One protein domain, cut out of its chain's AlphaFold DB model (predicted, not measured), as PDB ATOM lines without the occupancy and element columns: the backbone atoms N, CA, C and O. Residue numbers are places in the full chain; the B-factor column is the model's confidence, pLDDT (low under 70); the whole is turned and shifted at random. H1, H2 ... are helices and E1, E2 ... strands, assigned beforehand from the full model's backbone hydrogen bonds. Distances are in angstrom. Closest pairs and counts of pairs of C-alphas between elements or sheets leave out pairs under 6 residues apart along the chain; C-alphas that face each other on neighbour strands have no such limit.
ATOM      1  N   GLU A  12     -41.952  -0.004  15.099       75.69
ATOM      2  CA  GLU A  12     -41.451   0.113  13.733       75.69
ATOM      3  C   GLU A  12     -42.172   1.251  13.012       75.69
ATOM      4  O   GLU A  12     -43.391   1.361  13.070       75.69
ATOM      5  N   TYR A  13     -41.406   2.082  12.308       72.19
ATOM      6  CA  TYR A  13     -41.930   3.217  11.561       72.19
ATOM      7  C   TYR A  13     -41.949   2.913  10.071       72.19
ATOM      8  O   TYR A  13     -40.955   2.443   9.497       72.19
ATOM      9  N   TYR A  14     -43.079   3.231   9.451       70.31
ATOM     10  CA  TYR A  14     -43.361   2.977   8.049       70.31
ATOM     11  C   TYR A  14     -43.642   4.277   7.307       70.31
ATOM     12  O   TYR A  14     -44.109   5.265   7.867       70.31
ATOM     13  N   VAL A  15     -43.354   4.243   6.016       65.19
ATOM     14  CA  VAL A  15     -43.616   5.339   5.089       65.19
ATOM     15  C   VAL A  15     -45.100   5.376   4.723       65.19
ATOM     16  O   VAL A  15     -45.664   4.309   4.464       65.19
ATOM     17  N   PRO A  16     -45.734   6.556   4.591       59.78
ATOM     18  CA  PRO A  16     -47.063   6.644   3.993       59.78
ATOM     19  C   PRO A  16     -47.040   6.041   2.576       59.78
ATOM     20  O   PRO A  16     -46.302   6.488   1.700       59.78
ATOM     21  N   GLY A  17     -47.814   4.968   2.378       61.78
ATOM     22  CA  GLY A  17     -47.891   4.219   1.115       61.78
ATOM     23  C   GLY A  17     -46.794   3.165   0.891       61.78
ATOM     24  O   GLY A  17     -46.808   2.489  -0.137       61.78
ATOM     25  N   GLY A  18     -45.861   2.977   1.831       57.22
ATOM     26  CA  GLY A  18     -44.734   2.054   1.685       57.22
ATOM     27  C   GLY A  18     -44.722   0.922   2.714       57.22
ATOM     28  O   GLY A  18     -44.773   1.157   3.914       57.22
ATOM     29  N   LYS A  19     -44.518  -0.323   2.258       59.69
ATOM     30  CA  LYS A  19     -44.243  -1.486   3.133       59.69
ATOM     31  C   LYS A  19     -42.807  -1.518   3.686       59.69
ATOM     32  O   LYS A  19     -42.420  -2.479   4.347       59.69
ATOM     33  N   ARG A  20     -41.974  -0.521   3.367       63.28
ATOM     34  CA  ARG A  20     -40.574  -0.471   3.799       63.28
ATOM     35  C   ARG A  20     -40.473   0.181   5.171       63.28
ATOM     36  O   ARG A  20     -40.869   1.329   5.350       63.28
ATOM     37  N   ARG A  21     -39.892  -0.560   6.111       69.19
ATOM     38  CA  ARG A  21     -39.496  -0.051   7.420       69.19
ATOM     39  C   ARG A  21     -38.399   0.999   7.241       69.19
ATOM     40  O   ARG A  21     -37.350   0.700   6.675       69.19
ATOM     41  N   ILE A  22     -38.651   2.209   7.728       71.12
ATOM     42  CA  ILE A  22     -37.695   3.327   7.700       71.12
ATOM     43  C   ILE A  22     -36.786   3.252   8.918       71.12
ATOM     44  O   ILE A  22     -35.568   3.376   8.832       71.12
ATOM     45  N   ALA A  23     -37.405   3.036  10.073       74.94
ATOM     46  CA  ALA A  23     -36.737   2.989  11.352       74.94
ATOM     47  C   ALA A  23     -37.498   2.057  12.289       74.94
ATOM     48  O   ALA A  23     -38.604   1.594  12.020       74.94
ATOM     49  N   GLY A  24     -36.897   1.773  13.428       73.25
ATOM     50  CA  GLY A  24     -37.669   1.373  14.587       73.25
ATOM     51  C   GLY A  24     -37.026   1.973  15.815       73.25
ATOM     52  O   GLY A  24     -35.865   2.396  15.752       73.25
ATOM     53  N   SER A  25     -37.762   1.951  16.907       74.62
ATOM     54  CA  SER A  25     -37.322   2.469  18.186       74.62
ATOM     55  C   SER A  25     -37.872   1.627  19.324       74.62
ATOM     56  O   SER A  25     -38.775   0.808  19.133       74.62
ATOM     57  N   THR A  26     -37.328   1.833  20.516       77.56
ATOM     58  CA  THR A  26     -37.980   1.396  21.752       77.56
ATOM     59  C   THR A  26     -39.349   2.064  21.936       77.56
ATOM     60  O   THR A  26     -39.595   3.167  21.438       77.56
ATOM     61  N   LYS A  27     -40.243   1.416  22.696       75.25
ATOM     62  CA  LYS A  27     -41.572   1.965  23.013       75.25
ATOM     63  C   LYS A  27     -41.478   3.320  23.721       75.25
ATOM     64  O   LYS A  27     -42.233   4.219  23.385       75.25
ATOM     65  N   ALA A  28     -40.503   3.486  24.617       75.00
ATOM     66  CA  ALA A  28     -40.265   4.744  25.326       75.00
ATOM     67  C   ALA A  28     -39.974   5.917  24.373       75.00
ATOM     68  O   ALA A  28     -40.487   7.016  24.563       75.00
ATOM     69  N   THR A  29     -39.187   5.681  23.321       80.31
ATOM     70  CA  THR A  29     -38.902   6.701  22.305       80.31
ATOM     71  C   THR A  29     -40.117   6.985  21.424       80.31
ATOM     72  O   THR A  29     -40.316   8.130  21.025       80.31
ATOM     73  N   SER A  30     -40.956   5.981  21.153       80.69
ATOM     74  CA  SER A  30     -42.222   6.207  20.452       80.69
ATOM     75  C   SER A  30     -43.188   7.050  21.270       80.69
ATOM     76  O   SER A  30     -43.692   8.027  20.740       80.69
ATOM     77  N   ASP A  31     -43.402   6.717  22.544       79.69
ATOM     78  CA  ASP A  31     -44.240   7.499  23.463       79.69
ATOM     79  C   ASP A  31     -43.753   8.951  23.537       79.69
ATOM     80  O   ASP A  31     -44.536   9.885  23.397       79.69
ATOM     81  N   PHE A  32     -42.437   9.150  23.663       81.38
ATOM     82  CA  PHE A  32     -41.836  10.479  23.648       81.38
ATOM     83  C   PHE A  32     -42.145  11.242  22.352       81.38
ATOM     84  O   PHE A  32     -42.596  12.381  22.396       81.38
ATOM     85  N   LEU A  33     -41.931  10.616  21.194       81.12
ATOM     86  CA  LEU A  33     -42.214  11.221  19.894       81.12
ATOM     87  C   LEU A  33     -43.709  11.529  19.707       81.12
ATOM     88  O   LEU A  33     -44.041  12.573  19.147       81.12
ATOM     89  N   THR A  34     -44.596  10.666  20.204       81.69
ATOM     90  CA  THR A  34     -46.046  10.892  20.214       81.69
ATOM     91  C   THR A  34     -46.411  12.079  21.099       81.69
ATOM     92  O   THR A  34     -47.179  12.922  20.658       81.69
ATOM     93  N   LEU A  35     -45.835  12.206  22.299       82.25
ATOM     94  CA  LEU A  35     -46.068  13.360  23.178       82.25
ATOM     95  C   LEU A  35     -45.640  14.671  22.509       82.25
ATOM     96  O   LEU A  35     -46.435  15.601  22.436       82.25
ATOM     97  N   VAL A  36     -44.435  14.722  21.930       81.62
ATOM     98  CA  VAL A  36     -43.965  15.920  21.209       81.62
ATOM     99  C   VAL A  36     -44.867  16.242  20.013       81.62
ATOM    100  O   VAL A  36     -45.113  17.410  19.718       81.62
ATOM    101  N   HIS A  37     -45.377  15.221  19.322       82.06
ATOM    102  CA  HIS A  37     -46.319  15.414  18.225       82.06
ATOM    103  C   HIS A  37     -47.711  15.857  18.706       82.06
ATOM    104  O   HIS A  37     -48.356  16.635  18.019       82.06
ATOM    105  N   LEU A  38     -48.171  15.435  19.885       81.06
ATOM    106  CA  LEU A  38     -49.427  15.916  20.472       81.06
ATOM    107  C   LEU A  38     -49.352  17.400  20.852       81.06
ATOM    108  O   LEU A  38     -50.323  18.124  20.643       81.06
ATOM    109  N   ASP A  39     -48.205  17.864  21.355       82.25
ATOM    110  CA  ASP A  39     -47.946  19.291  21.590       82.25
ATOM    111  C   ASP A  39     -47.828  20.089  20.275       82.25
ATOM    112  O   ASP A  39     -48.135  21.284  20.225       82.25
ATOM    113  N   HIS A  40     -47.418  19.428  19.188       81.56
ATOM    114  CA  HIS A  40     -47.211  20.034  17.873       81.56
ATOM    115  C   HIS A  40     -47.801  19.178  16.733       81.56
ATOM    116  O   HIS A  40     -47.050  18.593  15.942       81.56
ATOM    117  N   PRO A  41     -49.142  19.119  16.605       78.69
ATOM    118  CA  PRO A  41     -49.816  18.199  15.681       78.69
ATOM    119  C   PRO A  41     -49.551  18.520  14.207       78.69
ATOM    120  O   PRO A  41     -49.557  17.627  13.366       78.69
ATOM    121  N   ASP A  42     -49.251  19.779  13.889       82.00
ATOM    122  CA  ASP A  42     -48.937  20.222  12.527       82.00
ATOM    123  C   ASP A  42     -47.427  20.230  12.230       82.00
ATOM    124  O   ASP A  42     -47.006  20.620  11.136       82.00
ATOM    125  N   ALA A  43     -46.584  19.823  13.189       84.06
ATOM    126  CA  ALA A  43     -45.142  19.851  12.997       84.06
ATOM    127  C   ALA A  43     -44.671  18.741  12.052       84.06
ATOM    128  O   ALA A  43     -44.974  17.556  12.201       84.06
ATOM    129  N   THR A  44     -43.852  19.146  11.088       86.00
ATOM    130  CA  THR A  44     -43.156  18.227  10.180       86.00
ATOM    131  C   THR A  44     -42.013  17.501  10.885       86.00
ATOM    132  O   THR A  44     -41.510  17.947  11.915       86.00
ATOM    133  N   ILE A  45     -41.529  16.405  10.301       85.19
ATOM    134  CA  ILE A  45     -40.370  15.660  10.824       85.19
ATOM    135  C   ILE A  45     -39.124  16.552  10.987       85.19
ATOM    136  O   ILE A  45     -38.378  16.381  11.953       85.19
ATOM    137  N   PHE A  46     -38.905  17.530  10.100       85.00
ATOM    138  CA  PHE A  46     -37.846  18.532  10.275       85.00
ATOM    139  C   PHE A  46     -38.064  19.407  11.508       85.00
ATOM    140  O   PHE A  46     -37.150  19.550  12.319       85.00
ATOM    141  N   GLN A  47     -39.273  19.940  11.678       85.00
ATOM    142  CA  GLN A  47     -39.606  20.790  12.820       85.00
ATOM    143  C   GLN A  47     -39.537  20.011  14.133       85.00
ATOM    144  O   GLN A  47     -38.934  20.484  15.090       85.00
ATOM    145  N   LEU A  48     -40.057  18.780  14.168       84.50
ATOM    146  CA  LEU A  48     -39.935  17.886  15.318       84.50
ATOM    147  C   LEU A  48     -38.464  17.630  15.658       84.50
ATOM    148  O   LEU A  48     -38.098  17.683  16.829       84.50
ATOM    149  N   ARG A  49     -37.598  17.421  14.654       85.12
ATOM    150  CA  ARG A  49     -36.152  17.239  14.867       85.12
ATOM    151  C   ARG A  49     -35.538  18.468  15.514       85.12
ATOM    152  O   ARG A  49     -34.747  18.315  16.439       85.12
ATOM    153  N   GLU A  50     -35.873  19.659  15.039       84.69
ATOM    154  CA  GLU A  50     -35.380  20.903  15.629       84.69
ATOM    155  C   GLU A  50     -35.875  21.079  17.064       84.69
ATOM    156  O   GLU A  50     -35.061  21.359  17.939       84.69
ATOM    157  N   ILE A  51     -37.158  20.814  17.331       82.62
ATOM    158  CA  ILE A  51     -37.764  20.914  18.666       82.62
ATOM    159  C   ILE A  51     -37.069  19.975  19.659       82.62
ATOM    160  O   ILE A  51     -36.652  20.424  20.724       82.62
ATOM    161  N   ILE A  52     -36.867  18.699  19.306       79.56
ATOM    162  CA  ILE A  52     -36.214  17.735  20.210       79.56
ATOM    163  C   ILE A  52     -34.700  17.948  20.330       79.56
ATOM    164  O   ILE A  52     -34.088  17.504  21.299       79.56
ATOM    165  N   THR A  53     -34.075  18.593  19.337       77.50
ATOM    166  CA  THR A  53     -32.643  18.941  19.376       77.50
ATOM    167  C   THR A  53     -32.416  20.213  20.193       77.50
ATOM    168  O   THR A  53     -31.322  20.415  20.726       77.50
ATOM    169  N   ASN A  54     -33.446  21.051  20.344       73.38
ATOM    170  CA  ASN A  54     -33.418  22.224  21.204       73.38
ATOM    171  C   ASN A  54     -33.433  21.767  22.673       73.38
ATOM    172  O   ASN A  54     -34.479  21.560  23.289       73.38
ATOM    173  N   GLY A  55     -32.234  21.567  23.231       58.91
ATOM    174  CA  GLY A  55     -31.992  20.991  24.562       58.91
ATOM    175  C   GLY A  55     -32.510  21.814  25.748       58.91
ATOM    176  O   GLY A  55     -32.196  21.503  26.892       58.91
ATOM    177  N   THR A  56     -33.275  22.870  25.486       60.72
ATOM    178  CA  THR A  56     -34.012  23.664  26.471       60.72
ATOM    179  C   THR A  56     -35.391  23.090  26.788       60.72
ATOM    180  O   THR A  56     -35.889  23.336  27.882       60.72
ATOM    181  N   LEU A  57     -36.004  22.332  25.869       58.31
ATOM    182  CA  LEU A  57     -37.379  21.833  26.021       58.31
ATOM    183  C   LEU A  57     -37.454  20.329  26.299       58.31
ATOM    184  O   LEU A  57     -38.388  19.882  26.960       58.31
ATOM    185  N   PHE A  58     -36.468  19.548  25.847       61.72
ATOM    186  CA  PHE A  58     -36.526  18.090  25.940       61.72
ATOM    187  C   PHE A  58     -35.190  17.439  26.307       61.72
ATOM    188  O   PHE A  58     -34.111  17.919  25.962       61.72
ATOM    189  N   VAL A  59     -35.276  16.288  26.983       65.75
ATOM    190  CA  VAL A  59     -34.128  15.404  27.219       65.75
ATOM    191  C   VAL A  59     -33.651  14.878  25.868       65.75
ATOM    192  O   VAL A  59     -34.427  14.269  25.133       65.75
ATOM    193  N   GLN A  60     -32.376  15.105  25.542       65.12
ATOM    194  CA  GLN A  60     -31.775  14.662  24.285       65.12
ATOM    195  C   GLN A  60     -31.871  13.137  24.158       65.12
ATOM    196  O   GLN A  60     -31.074  12.402  24.741       65.12
ATOM    197  N   ASN A  61     -32.851  12.659  23.390       70.75
ATOM    198  CA  ASN A  61     -32.989  11.251  23.058       70.75
ATOM    199  C   ASN A  61     -32.332  10.996  21.688       70.75
ATOM    200  O   ASN A  61     -32.938  11.287  20.650       70.75
ATOM    201  N   PRO A  62     -31.100  10.455  21.647       75.62
ATOM    202  CA  PRO A  62     -30.404  10.207  20.386       75.62
ATOM    203  C   PRO A  62     -31.135   9.182  19.506       75.62
ATOM    204  O   PRO A  62     -31.008   9.223  18.282       75.62
ATOM    205  N   GLU A  63     -31.938   8.291  20.101       78.31
ATOM    206  CA  GLU A  63     -32.759   7.332  19.361       78.31
ATOM    207  C   GLU A  63     -33.881   8.056  18.597       78.31
ATOM    208  O   GLU A  63     -34.069   7.807  17.406       78.31
ATOM    209  N   ALA A  64     -34.541   9.031  19.234       80.12
ATOM    210  CA  ALA A  64     -35.583   9.858  18.615       80.12
ATOM    211  C   ALA A  64     -35.035  10.655  17.420       80.12
ATOM    212  O   ALA A  64     -35.617  10.654  16.333       80.12
ATOM    213  N   VAL A  65     -33.857  11.268  17.590       83.12
ATOM    214  CA  VAL A  65     -33.164  11.988  16.509       83.12
ATOM    215  C   VAL A  65     -32.819  11.041  15.361       83.12
ATOM    216  O   VAL A  65     -32.991  11.402  14.197       83.12
ATOM    217  N   SER A  66     -32.373   9.815  15.657       83.56
ATOM    218  CA  SER A  66     -32.075   8.818  14.626       83.56
ATOM    219  C   SER A  66     -33.321   8.400  13.841       83.56
ATOM    220  O   SER A  66     -33.217   8.194  12.630       83.56
ATOM    221  N   VAL A  67     -34.482   8.273  14.491       82.81
ATOM    222  CA  VAL A  67     -35.756   7.959  13.823       82.81
ATOM    223  C   VAL A  67     -36.156   9.091  12.880       82.81
ATOM    224  O   VAL A  67     -36.475   8.828  11.718       82.81
ATOM    225  N   LEU A  68     -36.088  10.344  13.337       84.81
ATOM    226  CA  LEU A  68     -36.410  11.516  12.517       84.81
ATOM    227  C   LEU A  68     -35.436  11.670  11.342       84.81
ATOM    228  O   LEU A  68     -35.865  11.849  10.205       84.81
ATOM    229  N   ASN A  69     -34.131  11.506  11.581       84.81
ATOM    230  CA  ASN A  69     -33.126  11.510  10.516       84.81
ATOM    231  C   ASN A  69     -33.389  10.413   9.479       84.81
ATOM    232  O   ASN A  69     -33.250  10.672   8.288       84.81
ATOM    233  N   ALA A  70     -33.790   9.209   9.894       84.69
ATOM    234  CA  ALA A  70     -34.105   8.136   8.953       84.69
ATOM    235  C   ALA A  70     -35.291   8.503   8.044       84.69
ATOM    236  O   ALA A  70     -35.252   8.232   6.845       84.69
ATOM    237  N   HIS A  71     -36.309   9.182   8.581       80.62
ATOM    238  CA  HIS A  71     -37.418   9.691   7.773       80.62
ATOM    239  C   HIS A  71     -36.985  10.821   6.831       80.62
ATOM    240  O   HIS A  71     -37.424  10.850   5.683       80.62
ATOM    241  N   ILE A  72     -36.090  11.710   7.270       84.25
ATOM    242  CA  ILE A  72     -35.509  12.758   6.418       84.25
ATOM    243  C   ILE A  72     -34.709  12.140   5.264       84.25
ATOM    244  O   ILE A  72     -34.921  12.513   4.114       84.25
ATOM    245  N   VAL A  73     -33.846  11.157   5.547       83.12
ATOM    246  CA  VAL A  73     -33.052  10.432   4.535       83.12
ATOM    247  C   VAL A  73     -33.949   9.679   3.554       83.12
ATOM    248  O   VAL A  73     -33.637   9.603   2.370       83.12
ATOM    249  N   ALA A  74     -35.088   9.163   4.018       78.88
ATOM    250  CA  ALA A  74     -36.090   8.543   3.156       78.88
ATOM    251  C   ALA A  74     -36.862   9.553   2.278       78.88
ATOM    252  O   ALA A  74     -37.632   9.125   1.422       78.88
ATOM    253  N   GLY A  75     -36.673  10.865   2.470       82.50
ATOM    254  CA  GLY A  75     -37.342  11.931   1.716       82.50
ATOM    255  C   GLY A  75     -38.633  12.459   2.353       82.50
ATOM    256  O   GLY A  75     -39.333  13.255   1.736       82.50
TER     257      GLY A  75
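What this domain is: This is residues 12 to 75 of the 85 residues of an uncharacterized protein of Clostridiaceae bacterium (UniProt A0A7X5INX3). Helix H3 lies in the middle of a small elongated body, with H2 folded alongside it on one side as a helical hairpin and the short strand hairpin of E1 and E2 on its other side, E2 nearer to H3 than E1. H1 meets H3 at a corner near the first residues of both, residues 29 to 33 of H1 touching residues 63 to 64 of H3, and runs from the end of E2 toward H2 at a steep angle to H3. The printed part has 64 residues, with two named strands and three named helices in the order E1, E2, H1, H2, H3; the two-stranded sheet is antiparallel, and the class is mostly helix. The whole is compact, with a radius of gyration of the C-alphas of 11.3 A, and spans 35 by 23 by 19 A.

Where its parts are: E1, residues 12 to 14, begins at C-alpha 12 at (-41.451, 0.113, 13.733) and is 6.6 A long from first to last C-alpha. E2, residues 21 to 25, is 11.3 A long. H1, residues 27 to 39, is the longest helix at 18.5 A, with C-alpha 27 at (-41.572, 1.965, 23.013). H2, residues 45 to 53, is 12.0 A long. H3, residues 62 to 73, is 16.1 A long and ends at C-alpha 73 at (-33.052, 10.432, 4.535).

How they stand to each other: E1 and E2 form a hairpin, antiparallel at 149 degrees between their directions, with N 13 and O 23 at 2.9 A and N 22 and O 13 at 2.9 A, both within hydrogen-bond range. E2 and H3 have 10 pairs of C-alphas within 8 A, the closest those of Ala 23 and Val 67, 5.6 A apart. E1 and H3 are near each other, with 5 pairs of C-alphas within 10 A. H1 touches H3 with residues 29 to 33 alone, meeting residues 63 to 64 of H3; the closest C-alphas, of Thr 29 and Ala 64, are 5.9 A apart. Their lines stand at a steep tilt of 69 degrees, only just short of about perpendicular, and they run the same way. H1 and H2 are close but not clearly touching, the closest C-alphas, of Val 36 and Leu 48, being 7.4 A apart, and they stand about perpendicular at 76 degrees. H2 and H3 form a helical hairpin: they touch, with the C-alphas of Ile 45 and Leu 68 closest at 6.0 A, and run opposite ways at a shallow tilt of 24 degrees. E1 is apart from H1 and from H2, and E2 is apart from H2. In H1, H2 and H3 every O i to N i+4 pair is within hydrogen-bond range.

The domain as a whole: The two C-alphas farthest apart, those of Lys 19 and Thr 56, are 35.8 A apart. The printed part has no cut and no long link; the links E2 to H1 and H1 to H2 are tight, and E1 to E2 and H2 to H3 are short. The mean pLDDT of the printed part is 76.5, and residues 15 to 21 and 55 to 60 are under 70.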